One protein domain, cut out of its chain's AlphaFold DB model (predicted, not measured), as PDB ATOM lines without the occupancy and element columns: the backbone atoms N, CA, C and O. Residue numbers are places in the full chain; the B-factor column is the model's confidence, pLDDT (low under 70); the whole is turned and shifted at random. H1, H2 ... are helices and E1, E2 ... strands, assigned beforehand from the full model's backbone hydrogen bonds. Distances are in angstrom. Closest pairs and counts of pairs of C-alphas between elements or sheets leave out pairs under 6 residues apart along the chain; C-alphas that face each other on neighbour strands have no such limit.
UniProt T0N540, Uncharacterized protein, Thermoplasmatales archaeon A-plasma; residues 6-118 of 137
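What this domain is: This is residues 6 to 118 of the 137 residues of an uncharacterized protein of Thermoplasmatales archaeon A-plasma (UniProt T0N540). A twisted sheet of five parallel strands forms the core, with helix H1 over one face and H4 over the other, and the long helix H6 packs side by side with H4. The short helix H5 sits at the last residues of E2, E4 and E5, while the small helices H2 and H3, between E2 and E3 along the chain, lie farthest from the mean of the C-alphas. The printed part has 113 residues with six named helices and five named strands, in the order E1 H1 E2 H2 H3 E3 H4 E4 H5 H6 E5; the sheet's order is E1 E5 E4 E2 E3, and the class is mixed, helices and strands. The whole is compact, with a radius of gyration of the C-alphas of 13.3 A, and spans 39 by 31 by 21 A.

Where its parts are: The strands are E1, residues 6 to 10, starting at C-alpha 6 (33.415, 51.359, 306.687); E2, 30 to 35, 16.2 A long; E3, 54 to 59, 15.3 A; E4, 77 to 82, 16.1 A; and E5, 112 to 117, 15.8 A, ending at C-alpha 117 (23.013, 45.673, 299.101). The helices are H1, residues 15 to 24, 14.3 A; H2, 42 to 45; H3, 48 to 53; H4, 62 to 70, 12.4 A; H5, 83 to 87; and H6, 91 to 107, 24.0 A.

How they stand to each other: Inner strands E5 and E4 have N 79 and O 113 at 2.8 A, within hydrogen-bond range, as are N 33 and O 78 of E2 and E4, 2.8 A. Edge strand E1 pairs with E5 through N 8 and O 114, 3.0 A, and edge strand E3 with E2 through N 57 and O 32, 2.9 A. H1 is over E4 at a height over the sheet of 8.7 A; its closest C-alphas to E4 are Val 18 and Tyr 78, 7.1 A. H4, on the opposite face at a height of 9.8 A, is over E2. H4 and H6 touch at Gln 66 and Ile 97, closest C-alphas 6.3 A, at a shallow tilt of 16 degrees, the same way. H5 is on the same face as H4, over none of the strands. H3 only grazes the sheet; H2 is not on it. E2, H2 H3, E3 and E4, H5 H6, E5 are strand-helix-strand units, parallel neighbour strands joined through helices; E1, H1, E2 and E3, H4, E4 are split ones, with other strands between. The four crossovers are right-handed. Every O i to N i+4 pair is within hydrogen-bond range in H1, H4, H5 and H6; H3 has 1 of 2, and H2 is too short for one.

The domain as a whole: The C-alphas of Arg 48 and Ser 92, the two farthest apart, are 39.1 A apart. The printed part has no cut and no long link. Its mean pLDDT is 88.1, and no printed residue is under 70.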
ATOM      1  N   ARG A   6      34.841  51.276 306.323       90.81
ATOM      2  CA  ARG A   6      33.415  51.359 306.687       90.81
ATOM      3  C   ARG A   6      32.638  50.213 306.063       90.81
ATOM      4  O   ARG A   6      32.738  49.977 304.863       90.81
ATOM      5  N   ILE A   7      31.849  49.516 306.876       89.31
ATOM      6  CA  ILE A   7      31.000  48.409 306.433       89.31
ATOM      7  C   ILE A   7      29.562  48.706 306.843       89.31
ATOM      8  O   ILE A   7      29.264  48.912 308.021       89.31
ATOM      9  N   PHE A   8      28.667  48.744 305.865       89.12
ATOM     10  CA  PHE A   8      27.265  49.085 306.075       89.12
ATOM     11  C   PHE A   8      26.372  48.325 305.099       89.12
ATOM     12  O   PHE A   8      26.849  47.703 304.147       89.12
ATOM     13  N   SER A   9      25.068  48.348 305.353       87.19
ATOM     14  CA  SER A   9      24.087  47.674 304.504       87.19
ATOM     15  C   SER A   9      22.960  48.601 304.076       87.19
ATOM     16  O   SER A   9      22.463  49.396 304.877       87.19
ATOM     17  N   THR A  10      22.512  48.449 302.833       88.75
ATOM     18  CA  THR A  10      21.404  49.211 302.244       88.75
ATOM     19  C   THR A  10      20.430  48.277 301.530       88.75
ATOM     20  O   THR A  10      20.807  47.202 301.079       88.75
ATOM     21  N   LYS A  11      19.155  48.668 301.410       87.19
ATOM     22  CA  LYS A  11      18.154  47.842 300.707       87.19
ATOM     23  C   LYS A  11      18.384  47.781 299.194       87.19
ATOM     24  O   LYS A  11      18.055  46.783 298.567       87.19
ATOM     25  N   SER A  12      18.923  48.848 298.613       88.31
ATOM     26  CA  SER A  12      19.165  48.985 297.177       88.31
ATOM     27  C   SER A  12      20.439  49.789 296.929       88.31
ATOM     28  O   SER A  12      20.865  50.557 297.793       88.31
ATOM     29  N   PHE A  13      21.026  49.647 295.737       90.12
ATOM     30  CA  PHE A  13      22.132  50.507 295.322       90.12
ATOM     31  C   PHE A  13      21.662  51.965 295.266       90.12
ATOM     32  O   PHE A  13      20.531  52.249 294.869       90.12
ATOM     33  N   GLN A  14      22.519  52.879 295.715       90.88
ATOM     34  CA  GLN A  14      22.248  54.311 295.731       90.88
ATOM     35  C   GLN A  14      23.528  55.054 295.354       90.88
ATOM     36  O   GLN A  14      24.487  55.065 296.131       90.88
ATOM     37  N   ALA A  15      23.523  55.728 294.202       90.81
ATOM     38  CA  ALA A  15      24.642  56.557 293.749       90.81
ATOM     39  C   ALA A  15      25.036  57.647 294.760       90.81
ATOM     40  O   ALA A  15      26.204  58.015 294.850       90.81
ATOM     41  N   GLY A  16      24.088  58.122 295.580       91.25
ATOM     42  CA  GLY A  16      24.355  59.072 296.664       91.25
ATOM     43  C   GLY A  16      25.427  58.596 297.649       91.25
ATOM     44  O   GLY A  16      26.277  59.387 298.039       91.25
ATOM     45  N   ASN A  17      25.467  57.300 297.975       91.69
ATOM     46  CA  ASN A  17      26.491  56.751 298.871       91.69
ATOM     47  C   ASN A  17      27.882  56.762 298.223       91.69
ATOM     48  O   ASN A  17      28.870  57.046 298.896       91.69
ATOM     49  N   VAL A  18      27.955  56.508 296.913       92.12
ATOM     50  CA  VAL A  18      29.207  56.611 296.150       92.12
ATOM     51  C   VAL A  18      29.658  58.068 296.090       92.12
ATOM     52  O   VAL A  18      30.806  58.354 296.397       92.12
ATOM     53  N   ARG A  19      28.759  59.018 295.807       92.00
ATOM     54  CA  ARG A  19      29.084  60.457 295.818       92.00
ATOM     55  C   ARG A  19      29.610  60.936 297.163       92.00
ATOM     56  O   ARG A  19      30.560  61.707 297.205       92.00
ATOM     57  N   SER A  20      28.994  60.500 298.257       91.81
ATOM     58  CA  SER A  20      29.467  60.846 299.597       91.81
ATOM     59  C   SER A  20      30.861  60.283 299.863       91.81
ATOM     60  O   SER A  20      31.695  60.989 300.417       91.81
ATOM     61  N   PHE A  21      31.142  59.063 299.400       92.56
ATOM     62  CA  PHE A  21      32.486  58.490 299.435       92.56
ATOM     63  C   PHE A  21      33.485  59.305 298.596       92.56
ATOM     64  O   PHE A  21      34.557  59.633 299.090       92.56
ATOM     65  N   MET A  22      33.113  59.714 297.378       90.88
ATOM     66  CA  MET A  22      33.958  60.555 296.516       90.88
ATOM     67  C   MET A  22      34.271  61.917 297.142       90.88
ATOM     68  O   MET A  22      35.384  62.410 297.023       90.88
ATOM     69  N   LYS A  23      33.297  62.534 297.818       90.06
ATOM     70  CA  LYS A  23      33.498  63.809 298.521       90.06
ATOM     71  C   LYS A  23      34.403  63.672 299.742       90.06
ATOM     72  O   LYS A  23      35.042  64.643 300.122       90.06
ATOM     73  N   GLU A  24      34.406  62.507 300.386       91.19
ATOM     74  CA  GLU A  24      35.228  62.258 301.572       91.19
ATOM     75  C   GLU A  24      36.699  62.017 301.211       91.19
ATOM     76  O   GLU A  24      37.587  62.423 301.957       91.19
ATOM     77  N   PHE A  25      36.959  61.395 300.060       86.69
ATOM     78  CA  PHE A  25      38.306  61.110 299.580       86.69
ATOM     79  C   PHE A  25      38.523  61.828 298.249       86.69
ATOM     80  O   PHE A  25      38.186  61.285 297.198       86.69
ATOM     81  N   GLU A  26      39.068  63.050 298.308       78.31
ATOM     82  CA  GLU A  26      39.461  63.863 297.144       78.31
ATOM     83  C   GLU A  26      40.547  63.144 296.319       78.31
ATOM     84  O   GLU A  26      41.741  63.409 296.445       78.31
ATOM     85  N   SER A  27      40.120  62.184 295.501       83.12
ATOM     86  CA  SER A  27      40.967  61.331 294.672       83.12
ATOM     87  C   SER A  27      40.663  61.554 293.195       83.12
ATOM     88  O   SER A  27      39.516  61.753 292.798       83.12
ATOM     89  N   ASP A  28      41.709  61.488 292.379       85.06
ATOM     90  CA  ASP A  28      41.658  61.517 290.916       85.06
ATOM     91  C   ASP A  28      41.060  60.236 290.322       85.06
ATOM     92  O   ASP A  28      40.495  60.267 289.230       85.06
ATOM     93  N   VAL A  29      41.157  59.123 291.054       90.50
ATOM     94  CA  VAL A  29      40.571  57.832 290.686       90.50
ATOM     95  C   VAL A  29      39.909  57.190 291.895       90.50
ATOM     96  O   VAL A  29      40.472  57.178 292.992       90.50
ATOM     97  N   ILE A  30      38.720  56.626 291.691       92.88
ATOM     98  CA  ILE A  30      38.018  55.814 292.687       92.88
ATOM     99  C   ILE A  30      37.597  54.493 292.057       92.88
ATOM    100  O   ILE A  30      36.901  54.471 291.040       92.88
ATOM    101  N   HIS A  31      37.971  53.386 292.696       94.44
ATOM    102  CA  HIS A  31      37.612  52.045 292.250       94.44
ATOM    103  C   HIS A  31      36.217  51.682 292.752       94.44
ATOM    104  O   HIS A  31      36.001  51.501 293.952       94.44
ATOM    105  N   LEU A  32      35.256  51.562 291.838       93.75
ATOM    106  CA  LEU A  32      33.900  51.111 292.138       93.75
ATOM    107  C   LEU A  32      33.755  49.638 291.739       93.75
ATOM    108  O   LEU A  32      33.533  49.311 290.571       93.75
ATOM    109  N   LEU A  33      33.870  48.752 292.728       94.19
ATOM    110  CA  LEU A  33      33.768  47.303 292.565       94.19
ATOM    111  C   LEU A  33      32.329  46.857 292.802       94.19
ATOM    112  O   LEU A  33      31.782  47.083 293.879       94.19
ATOM    113  N   ILE A  34      31.710  46.208 291.820       92.75
ATOM    114  CA  ILE A  34      30.278  45.883 291.873       92.75
ATOM    115  C   ILE A  34      30.070  44.410 291.573       92.75
ATOM    116  O   ILE A  34      30.424  43.955 290.488       92.75
ATOM    117  N   THR A  35      29.479  43.659 292.500       90.88
ATOM    118  CA  THR A  35      29.144  42.254 292.235       90.88
ATOM    119  C   THR A  35      27.977  42.116 291.272       90.88
ATOM    120  O   THR A  35      27.111  42.991 291.175       90.88
ATOM    121  N   ASP A  36      27.889  40.945 290.651       84.12
ATOM    122  CA  ASP A  36      26.674  40.524 289.963       84.12
ATOM    123  C   ASP A  36      25.430  40.622 290.866       84.12
ATOM    124  O   ASP A  36      25.504  40.596 292.096       84.12
ATOM    125  N   GLY A  37      24.267  40.807 290.241       80.56
ATOM    126  CA  GLY A  37      22.992  41.027 290.934       80.56
ATOM    127  C   GLY A  37      22.663  42.492 291.246       80.56
ATOM    128  O   GLY A  37      21.523  42.780 291.597       80.56
ATOM    129  N   ILE A  38      23.598  43.432 291.059       85.06
ATOM    130  CA  ILE A  38      23.308  44.874 291.098       85.06
ATOM    131  C   ILE A  38      23.085  45.372 289.668       85.06
ATOM    132  O   ILE A  38      24.017  45.495 288.871       85.06
ATOM    133  N   MET A  39      21.824  45.650 289.332       78.81
ATOM    134  CA  MET A  39      21.449  46.281 288.067       78.81
ATOM    135  C   MET A  39      21.278  47.781 288.291       78.81
ATOM    136  O   MET A  39      20.382  48.207 289.011       78.81
ATOM    137  N   SER A  40      22.163  48.564 287.684       79.81
ATOM    138  CA  SER A  40      22.192  50.020 287.773       79.81
ATOM    139  C   SER A  40      22.668  50.584 286.436       79.81
ATOM    140  O   SER A  40      23.533  49.992 285.774       79.81
ATOM    141  N   ASP A  41      22.071  51.702 286.024       82.56
ATOM    142  CA  ASP A  41      22.491  52.435 284.837       82.56
ATOM    143  C   ASP A  41      23.400  53.595 285.249       82.56
ATOM    144  O   ASP A  41      22.970  54.732 285.451       82.56
ATOM    145  N   PHE A  42      24.694  53.294 285.359       81.25
ATOM    146  CA  PHE A  42      25.720  54.243 285.798       81.25
ATOM    147  C   PHE A  42      25.767  55.527 284.964       81.25
ATOM    148  O   PHE A  42      26.144  56.574 285.481       81.25
ATOM    149  N   ARG A  43      25.369  55.481 283.686       82.75
ATOM    150  CA  ARG A  43      25.376  56.670 282.820       82.75
ATOM    151  C   ARG A  43      24.249  57.640 283.151       82.75
ATOM    152  O   ARG A  43      24.376  58.825 282.861       82.75
ATOM    153  N   HIS A  44      23.161  57.133 283.717       86.12
ATOM    154  CA  HIS A  44      22.052  57.945 284.207       86.12
ATOM    155  C   HIS A  44      22.236  58.323 285.679       86.12
ATOM    156  O   HIS A  44      21.759  59.366 286.115       86.12
ATOM    157  N   GLU A  45      22.932  57.486 286.446       86.31
ATOM    158  CA  GLU A  45      23.139  57.702 287.874       86.31
ATOM    159  C   GLU A  45      24.273  58.678 288.201       86.31
ATOM    160  O   GLU A  45      24.189  59.340 289.238       86.31
ATOM    161  N   PHE A  46      25.284  58.804 287.336       88.75
ATOM    162  CA  PHE A  46      26.460  59.657 287.537       88.75
ATOM    163  C   PHE A  46      26.603  60.709 286.432       88.75
ATOM    164  O   PHE A  46      26.279  60.467 285.268       88.75
ATOM    165  N   THR A  47      27.097  61.895 286.791       90.12
ATOM    166  CA  THR A  47      27.414  62.951 285.818       90.12
ATOM    167  C   THR A  47      28.660  62.586 285.005       90.12
ATOM    168  O   THR A  47      29.420  61.688 285.364       90.12
ATOM    169  N   ARG A  48      28.910  63.293 283.893       86.69
ATOM    170  CA  ARG A  48      30.110  63.051 283.070       86.69
ATOM    171  C   ARG A  48      31.413  63.279 283.836       86.69
ATOM    172  O   ARG A  48      32.347  62.509 283.643       86.69
ATOM    173  N   ASP A  49      31.446  64.289 284.699       87.88
ATOM    174  CA  ASP A  49      32.625  64.606 285.507       87.88
ATOM    175  C   ASP A  49      32.879  63.505 286.547       87.88
ATOM    176  O   ASP A  49      34.008  63.052 286.708       87.88
ATOM    177  N   GLU A  50      31.816  62.990 287.180       89.25
ATOM    178  CA  GLU A  50      31.902  61.857 288.112       89.25
ATOM    179  C   GLU A  50      32.410  60.590 287.406       89.25
ATOM    180  O   GLU A  50      33.299  59.904 287.909       89.25
ATOM    181  N   LEU A  51      31.899  60.301 286.205       87.19
ATOM    182  CA  LEU A  51      32.342  59.163 285.394       87.19
ATOM    183  C   LEU A  51      33.804  59.272 284.934       87.19
ATOM    184  O   LEU A  51      34.399  58.250 284.607       87.19
ATOM    185  N   GLY A  52      34.382  60.476 284.908       86.44
ATOM    186  CA  GLY A  52      35.805  60.677 284.625       86.44
ATOM    187  C   GLY A  52      36.731  60.205 285.751       86.44
ATOM    188  O   GLY A  52      37.894  59.917 285.489       86.44
ATOM    189  N   ILE A  53      36.210  60.101 286.977       89.56
ATOM    190  CA  ILE A  53      36.951  59.740 288.199       89.56
ATOM    191  C   ILE A  53      36.671  58.281 288.598       89.56
ATOM    192  O   ILE A  53      37.522  57.596 289.165       89.56
ATOM    193  N   ILE A  54      35.460  57.789 288.323       90.25
ATOM    194  CA  ILE A  54      35.031  56.451 288.739       90.25
ATOM    195  C   ILE A  54      35.541  55.388 287.758       90.25
ATOM    196  O   ILE A  54      35.078  55.283 286.621       90.25
ATOM    197  N   MET A  55      36.401  54.500 288.251       90.19
ATOM    198  CA  MET A  55      36.775  53.268 287.568       90.19
ATOM    199  C   MET A  55      35.827  52.138 287.988       90.19
ATOM    200  O   MET A  55      35.975  51.534 289.050       90.19
ATOM    201  N   VAL A  56      34.824  51.851 287.154       85.69
ATOM    202  CA  VAL A  56      33.846  50.783 287.424       85.69
ATOM    203  C   VAL A  56      34.412  49.421 287.031       85.69
ATOM    204  O   VAL A  56      34.739  49.189 285.866       85.69
ATOM    205  N   GLN A  57      34.441  48.481 287.974       88.62
ATOM    206  CA  GLN A  57      34.834  47.093 287.736       88.62
ATOM    207  C   GLN A  57      33.719  46.148 288.191       88.62
ATOM    208  O   GLN A  57      33.351  46.095 289.366       88.62
ATOM    209  N   ARG A  58      33.169  45.375 287.247       86.69
ATOM    210  CA  ARG A  58      32.192  44.328 287.568       86.69
ATOM    211  C   ARG A  58      32.892  43.069 288.058       86.69
ATOM    212  O   ARG A  58      33.818  42.569 287.424       86.69
ATOM    213  N   ILE A  59      32.406  42.555 289.175       85.25
ATOM    214  CA  ILE A  59      32.920  41.390 289.877       85.25
ATOM    215  C   ILE A  59      31.967  40.226 289.615       85.25
ATOM    216  O   ILE A  59      30.902  40.129 290.227       85.25
ATOM    217  N   LEU A  60      32.377  39.336 288.712       75.94
ATOM    218  CA  LEU A  60      31.593  38.153 288.341       75.94
ATOM    219  C   LEU A  60      31.852  36.983 289.295       75.94
ATOM    220  O   LEU A  60      31.021  36.098 289.476       75.94
ATOM    221  N   THR A  61      33.039  36.952 289.907       83.69
ATOM    222  CA  THR A  61      33.460  35.861 290.790       83.69
ATOM    223  C   THR A  61      34.196  36.379 292.018       83.69
ATOM    224  O   THR A  61      34.850  37.421 292.000       83.69
ATOM    225  N   ILE A  62      34.152  35.591 293.089       85.56
ATOM    226  CA  ILE A  62      34.843  35.897 294.343       85.56
ATOM    227  C   ILE A  62      36.371  35.944 294.190       85.56
ATOM    228  O   ILE A  62      37.033  36.780 294.800       85.56
ATOM    229  N   PHE A  63      36.930  35.105 293.314       85.75
ATOM    230  CA  PHE A  63      38.363  35.075 293.026       85.75
ATOM    231  C   PHE A  63      38.831  36.337 292.296       85.75
ATOM    232  O   PHE A  63      39.930  36.820 292.558       85.75
ATOM    233  N   GLN A  64      37.996  36.903 291.416       87.56
ATOM    234  CA  GLN A  64      38.283  38.199 290.797       87.56
ATOM    235  C   GLN A  64      38.338  39.308 291.844       87.56
ATOM    236  O   GLN A  64      39.253  40.121 291.790       87.56
ATOM    237  N   LEU A  65      37.413  39.316 292.813       89.69
ATOM    238  CA  LEU A  65      37.432  40.298 293.898       89.69
ATOM    239  C   LEU A  65      38.710  40.196 294.728       89.69
ATOM    240  O   LEU A  65      39.378  41.202 294.929       89.69
ATOM    241  N   GLN A  66      39.072  38.990 295.177       88.75
ATOM    242  CA  GLN A  66      40.306  38.791 295.939       88.75
ATOM    243  C   GLN A  66      41.525  39.257 295.145       88.75
ATOM    244  O   GLN A  66      42.358  39.972 295.687       88.75
ATOM    245  N   LYS A  67      41.611  38.893 293.860       88.81
ATOM    246  CA  LYS A  67      42.722  39.307 293.006       88.81
ATOM    247  C   LYS A  67      42.795  40.827 292.858       88.81
ATOM    248  O   LYS A  67      43.860  41.385 293.067       88.81
ATOM    249  N   ILE A  68      41.674  41.489 292.558       87.94
ATOM    250  CA  ILE A  68      41.622  42.952 292.438       87.94
ATOM    251  C   ILE A  68      42.081  43.612 293.737       87.94
ATOM    252  O   ILE A  68      42.904  44.508 293.684       87.94
ATOM    253  N   LEU A  69      41.602  43.145 294.892       89.12
ATOM    254  CA  LEU A  69      41.978  43.721 296.185       89.12
ATOM    255  C   LEU A  69      43.446  43.453 296.565       89.12
ATOM    256  O   LEU A  69      44.050  44.270 297.246       89.12
ATOM    257  N   MET A  70      44.029  42.325 296.151       87.50
ATOM    258  CA  MET A  70      45.445  42.020 296.411       87.50
ATOM    259  C   MET A  70      46.400  42.766 295.471       87.50
ATOM    260  O   MET A  70      47.482  43.152 295.901       87.50
ATOM    261  N   ASP A  71      46.002  42.961 294.213       86.81
ATOM    262  CA  ASP A  71      46.801  43.618 293.167       86.81
ATOM    263  C   ASP A  71      46.527  45.138 293.086       86.81
ATOM    264  O   ASP A  71      46.966  45.809 292.151       86.81
ATOM    265  N   SER A  72      45.744  45.667 294.027       80.56
ATOM    266  CA  SER A  72      45.216  47.030 294.028       80.56
ATOM    267  C   SER A  72      46.264  48.084 294.422       80.56
ATOM    268  O   SER A  72      47.267  47.794 295.076       80.56
ATOM    269  N   ASP A  73      46.028  49.319 293.974       84.12
ATOM    270  CA  ASP A  73      46.799  50.509 294.328       84.12
ATOM    271  C   ASP A  73      46.364  51.098 295.690       84.12
ATOM    272  O   ASP A  73      45.618  50.499 296.463       84.12
ATOM    273  N   ASP A  74      46.866  52.285 296.030       85.62
ATOM    274  CA  ASP A  74      46.522  53.003 297.260       85.62
ATOM    275  C   ASP A  74      45.271  53.894 297.124       85.62
ATOM    276  O   ASP A  74      44.947  54.661 298.040       85.62
ATOM    277  N   LYS A  75      44.541  53.804 296.003       91.50
ATOM    278  CA  LYS A  75      43.383  54.660 295.721       91.50
ATOM    279  C   LYS A  75      42.129  54.183 296.460       91.50
ATOM    280  O   LYS A  75      42.021  53.015 296.816       91.50
ATOM    281  N   PRO A  76      41.130  55.048 296.697       94.06
ATOM    282  CA  PRO A  76      39.912  54.661 297.407       94.06
ATOM    283  C   PRO A  76      39.101  53.574 296.688       94.06
ATOM    284  O   PRO A  76      38.849  53.671 295.485       94.06
ATOM    285  N   HIS A  77      38.613  52.587 297.447       94.88
ATOM    286  CA  HIS A  77      37.768  51.505 296.933       94.88
ATOM    287  C   HIS A  77      36.362  51.541 297.538       94.88
ATOM    288  O   HIS A  77      36.179  51.487 298.755       94.88
ATOM    289  N   TYR A  78      35.350  51.546 296.678       95.38
ATOM    290  CA  TYR A  78      33.957  51.355 297.056       95.38
ATOM    291  C   TYR A  78      33.468  50.001 296.538       95.38
ATOM    292  O   TYR A  78      33.385  49.768 295.333       95.38
ATOM    293  N   LEU A  79      33.116  49.104 297.453       94.88
ATOM    294  CA  LEU A  79      32.609  47.768 297.174       94.88
ATOM    295  C   LEU A  79      31.088  47.766 297.332       94.88
ATOM    296  O   LEU A  79      30.568  47.876 298.441       94.88
ATOM    297  N   ALA A  80      30.373  47.599 296.227       94.12
ATOM    298  CA  ALA A  80      28.936  47.374 296.184       94.12
ATOM    299  C   ALA A  80      28.669  45.871 296.014       94.12
ATOM    300  O   ALA A  80      28.853  45.313 294.930       94.12
ATOM    301  N   LEU A  81      28.260  45.201 297.093       92.00
ATOM    302  CA  LEU A  81      28.126  43.747 297.133       92.00
ATOM    303  C   LEU A  81      26.660  43.339 297.310       92.00
ATOM    304  O   LEU A  81      26.052  43.625 298.338       92.00
ATOM    305  N   ALA A  82      26.086  42.632 296.340       90.75
ATOM    306  CA  ALA A  82      24.732  42.096 296.429       90.75
ATOM    307  C   ALA A  82      24.644  41.044 297.544       90.75
ATOM    308  O   ALA A  82      25.402  40.072 297.557       90.75
ATOM    309  N   SER A  83      23.686  41.188 298.459       88.12
ATOM    310  CA  SER A  83      23.550  40.322 299.632       88.12
ATOM    311  C   SER A  83      23.305  38.859 299.252       88.12
ATOM    312  O   SER A  83      23.845  37.966 299.905       88.12
ATOM    313  N   GLY A  84      22.566  38.605 298.166       85.56
ATOM    314  CA  GLY A  84      22.359  37.264 297.612       85.56
ATOM    315  C   GLY A  84      23.653  36.618 297.109       85.56
ATOM    316  O   GLY A  84      23.906  35.452 297.402       85.56
ATOM    317  N   VAL A  85      24.513  37.389 296.430       87.06
ATOM    318  CA  VAL A  85      25.822  36.904 295.963       87.06
ATOM    319  C   VAL A  85      26.725  36.616 297.152       87.06
ATOM    320  O   VAL A  85      27.228  35.504 297.275       87.06
ATOM    321  N   VAL A  86      26.869  37.562 298.077       84.44
ATOM    322  CA  VAL A  86      27.732  37.388 299.255       84.44
ATOM    323  C   VAL A  86      27.267  36.230 300.140       84.44
ATOM    324  O   VAL A  86      28.088  35.495 300.678       84.44
ATOM    325  N   SER A  87      25.955  36.008 300.262       83.56
ATOM    326  CA  SER A  87      25.411  34.893 301.053       83.56
ATOM    327  C   SER A  87      25.717  33.514 300.453       83.56
ATOM    328  O   SER A  87      25.639  32.522 301.171       83.56
ATOM    329  N   SER A  88      26.074  33.439 299.167       84.69
ATOM    330  CA  SER A  88      26.511  32.193 298.523       84.69
ATOM    331  C   SER A  88      27.984  31.855 298.787       84.69
ATOM    332  O   SER A  88      28.439  30.761 298.456       84.69
ATOM    333  N   TRP A  89      28.748  32.786 299.361       85.19
ATOM    334  CA  TRP A  89      30.186  32.629 299.531       85.19
ATOM    335  C   TRP A  89      30.530  31.740 300.731       85.19
ATOM    336  O   TRP A  89      29.904  31.856 301.789       85.19
ATOM    337  N   PRO A  90      31.570  30.889 300.631       86.31
ATOM    338  CA  PRO A  90      32.076  30.168 301.790       86.31
ATOM    339  C   PRO A  90      32.586  31.145 302.856       86.31
ATOM    340  O   PRO A  90      33.298  32.101 302.544       86.31
ATOM    341  N   GLY A  91      32.286  30.877 304.131       82.50
ATOM    342  CA  GLY A  91      32.672  31.762 305.239       82.50
ATOM    343  C   GLY A  91      34.184  32.006 305.351       82.50
ATOM    344  O   GLY A  91      34.600  33.098 305.726       82.50
ATOM    345  N   SER A  92      35.015  31.034 304.961       83.81
ATOM    346  CA  SER A  92      36.474  31.199 304.888       83.81
ATOM    347  C   SER A  92      36.902  32.258 303.872       83.81
ATOM    348  O   SER A  92      37.872  32.976 304.106       83.81
ATOM    349  N   ILE A  93      36.172  32.401 302.762       84.38
ATOM    350  CA  ILE A  93      36.488  33.419 301.761       84.38
ATOM    351  C   ILE A  93      36.005  34.793 302.213       84.38
ATOM    352  O   ILE A  93      36.719  35.776 302.038       84.38
ATOM    353  N   VAL A  94      34.839  34.867 302.858       83.38
ATOM    354  CA  VAL A  94      34.371  36.109 303.492       83.38
ATOM    355  C   VAL A  94      35.408  36.623 304.499       83.38
ATOM    356  O   VAL A  94      35.749  37.806 304.474       83.38
ATOM    357  N   ALA A  95      35.957  35.729 305.330       84.25
ATOM    358  CA  ALA A  95      37.043  36.046 306.257       84.25
ATOM    359  C   ALA A  95      38.277  36.587 305.523       84.25
ATOM    360  O   ALA A  95      38.808  37.633 305.886       84.25
ATOM    361  N   SER A  96      38.690  35.912 304.446       88.19
ATOM    362  CA  SER A  96      39.840  36.316 303.637       88.19
ATOM    363  C   SER A  96      39.661  37.699 303.006       88.19
ATOM    364  O   SER A  96      40.580  38.509 303.076       88.19
ATOM    365  N   ILE A  97      38.491  38.007 302.439       88.88
ATOM    366  CA  ILE A  97      38.199  39.338 301.881       88.88
ATOM    367  C   ILE A  97      38.286  40.398 302.979       88.88
ATOM    368  O   ILE A  97      38.901  41.445 302.780       88.88
ATOM    369  N   TYR A  98      37.708  40.119 304.149       87.81
ATOM    370  CA  TYR A  98      37.788  41.026 305.290       87.81
ATOM    371  C   TYR A  98      39.238  41.272 305.735       87.81
ATOM    372  O   TYR A  98      39.610  42.417 306.000       87.81
ATOM    373  N   ASP A  99      40.071  40.232 305.774       89.81
ATOM    374  CA  ASP A  99      41.487  40.363 306.117       89.81
ATOM    375  C   ASP A  99      42.268  41.170 305.078       89.81
ATOM    376  O   ASP A  99      43.026  42.059 305.467       89.81
ATOM    377  N   ILE A 100      42.044  40.934 303.782       90.31
ATOM    378  CA  ILE A 100      42.677  41.708 302.703       90.31
ATOM    379  C   ILE A 100      42.326  43.193 302.852       90.31
ATOM    380  O   ILE A 100      43.215  44.037 302.922       90.31
ATOM    381  N   VAL A 101      41.041  43.520 302.997       90.81
ATOM    382  CA  VAL A 101      40.581  44.910 303.143       90.81
ATOM    383  C   VAL A 101      41.142  45.567 304.412       90.81
ATOM    384  O   VAL A 101      41.513  46.745 304.414       90.81
ATOM    385  N   ARG A 102      41.257  44.812 305.511       89.88
ATOM    386  CA  ARG A 102      41.893  45.303 306.739       89.88
ATOM    387  C   ARG A 102      43.383  45.589 306.526       89.88
ATOM    388  O   ARG A 102      43.879  46.586 307.040       89.88
ATOM    389  N   ILE A 103      44.086  44.753 305.765       88.62
ATOM    390  CA  ILE A 103      45.498  44.969 305.423       88.62
ATOM    391  C   ILE A 103      45.649  46.219 304.549       88.62
ATOM    392  O   ILE A 103      46.471  47.077 304.871       88.62
ATOM    393  N   MET A 104      44.819  46.377 303.515       88.94
ATOM    394  CA  MET A 104      44.817  47.560 302.640       88.94
ATOM    395  C   MET A 104      44.631  48.861 303.429       88.94
ATOM    396  O   MET A 104      45.414  49.802 303.304       88.94
ATOM    397  N   THR A 105      43.628  48.901 304.305       90.81
ATOM    398  CA  THR A 105      43.296  50.106 305.082       90.81
ATOM    399  C   THR A 105      44.349  50.421 306.148       90.81
ATOM    400  O   THR A 105      44.676  51.590 306.380       90.81
ATOM    401  N   TYR A 106      44.933  49.393 306.771       87.06
ATOM    402  CA  TYR A 106      45.907  49.568 307.846       87.06
ATOM    403  C   TYR A 106      47.324  49.870 307.346       87.06
ATOM    404  O   TYR A 106      47.956  50.791 307.870       87.06
ATOM    405  N   TYR A 107      47.818  49.102 306.369       83.25
ATOM    406  CA  TYR A 107      49.211  49.151 305.910       83.25
ATOM    407  C   TYR A 107      49.414  50.050 304.695       83.25
ATOM    408  O   TYR A 107      50.429  50.736 304.625       83.25
ATOM    409  N   HIS A 108      48.457  50.074 303.768       81.50
ATOM    410  CA  HIS A 108      48.575  50.847 302.530       81.50
ATOM    411  C   HIS A 108      47.888  52.211 302.611       81.50
ATOM    412  O   HIS A 108      48.026  53.015 301.700       81.50
ATOM    413  N   GLY A 109      47.163  52.498 303.700       84.06
ATOM    414  CA  GLY A 109      46.426  53.755 303.831       84.06
ATOM    415  C   GLY A 109      45.334  53.911 302.767       84.06
ATOM    416  O   GLY A 109      44.930  55.030 302.475       84.06
ATOM    417  N   CYS A 110      44.848  52.798 302.213       89.62
ATOM    418  CA  CYS A 110      43.810  52.775 301.193       89.62
ATOM    419  C   CYS A 110      42.421  52.777 301.860       89.62
ATOM    420  O   CYS A 110      42.086  51.800 302.535       89.62
ATOM    421  N   PRO A 111      41.586  53.821 301.706       92.88
ATOM    422  CA  PRO A 111      40.238  53.842 302.272       92.88
ATOM    423  C   PRO A 111      39.306  52.877 301.532       92.88
ATOM    424  O   PRO A 111      39.282  52.842 300.301       92.88
ATOM    425  N   VAL A 112      38.511  52.107 302.284       93.69
ATOM    426  CA  VAL A 112      37.611  51.093 301.713       93.69
ATOM    427  C   VAL A 112      36.220  51.160 302.328       93.69
ATOM    428  O   VAL A 112      36.053  51.017 303.544       93.69
ATOM    429  N   TYR A 113      35.199  51.353 301.488       94.69
ATOM    430  CA  TYR A 113      33.789  51.295 301.888       94.69
ATOM    431  C   TYR A 113      33.153  50.042 301.314       94.69
ATOM    432  O   TYR A 113      33.200  49.816 300.113       94.69
ATOM    433  N   MET A 114      32.528  49.236 302.166       92.81
ATOM    434  CA  MET A 114      31.839  48.016 301.770       92.81
ATOM    435  C   MET A 114      30.348  48.145 302.074       92.81
ATOM    436  O   MET A 114      29.928  48.101 303.231       92.81
ATOM    437  N   ASN A 115      29.556  48.308 301.017       92.56
ATOM    438  CA  ASN A 115      28.103  48.378 301.065       92.56
ATOM    439  C   ASN A 115      27.500  47.030 300.658       92.56
ATOM    440  O   ASN A 115      27.630  46.602 299.509       92.56
ATOM    441  N   ILE A 116      26.812  46.383 301.594       90.19
ATOM    442  CA  ILE A 116      26.055  45.156 301.349       90.19
ATOM    443  C   ILE A 116      24.624  45.531 300.964       90.19
ATOM    444  O   ILE A 116      23.886  46.113 301.758       90.19
ATOM    445  N   ILE A 117      24.230  45.186 299.744       90.62
ATOM    446  CA  ILE A 117      23.013  45.673 299.101       90.62
ATOM    447  C   ILE A 117      21.981  44.561 298.997       90.62
ATOM    448  O   ILE A 117      22.234  43.533 298.376       90.62
ATOM    449  N   GLY A 118      20.796  44.799 299.541       86.50
ATOM    450  CA  GLY A 118      19.676  43.866 299.541       86.50
ATOM    451  C   GLY A 118      19.274  43.478 300.957       86.50
ATOM    452  O   GLY A 118      19.640  44.136 301.933       86.50
TER     453      GLY A 118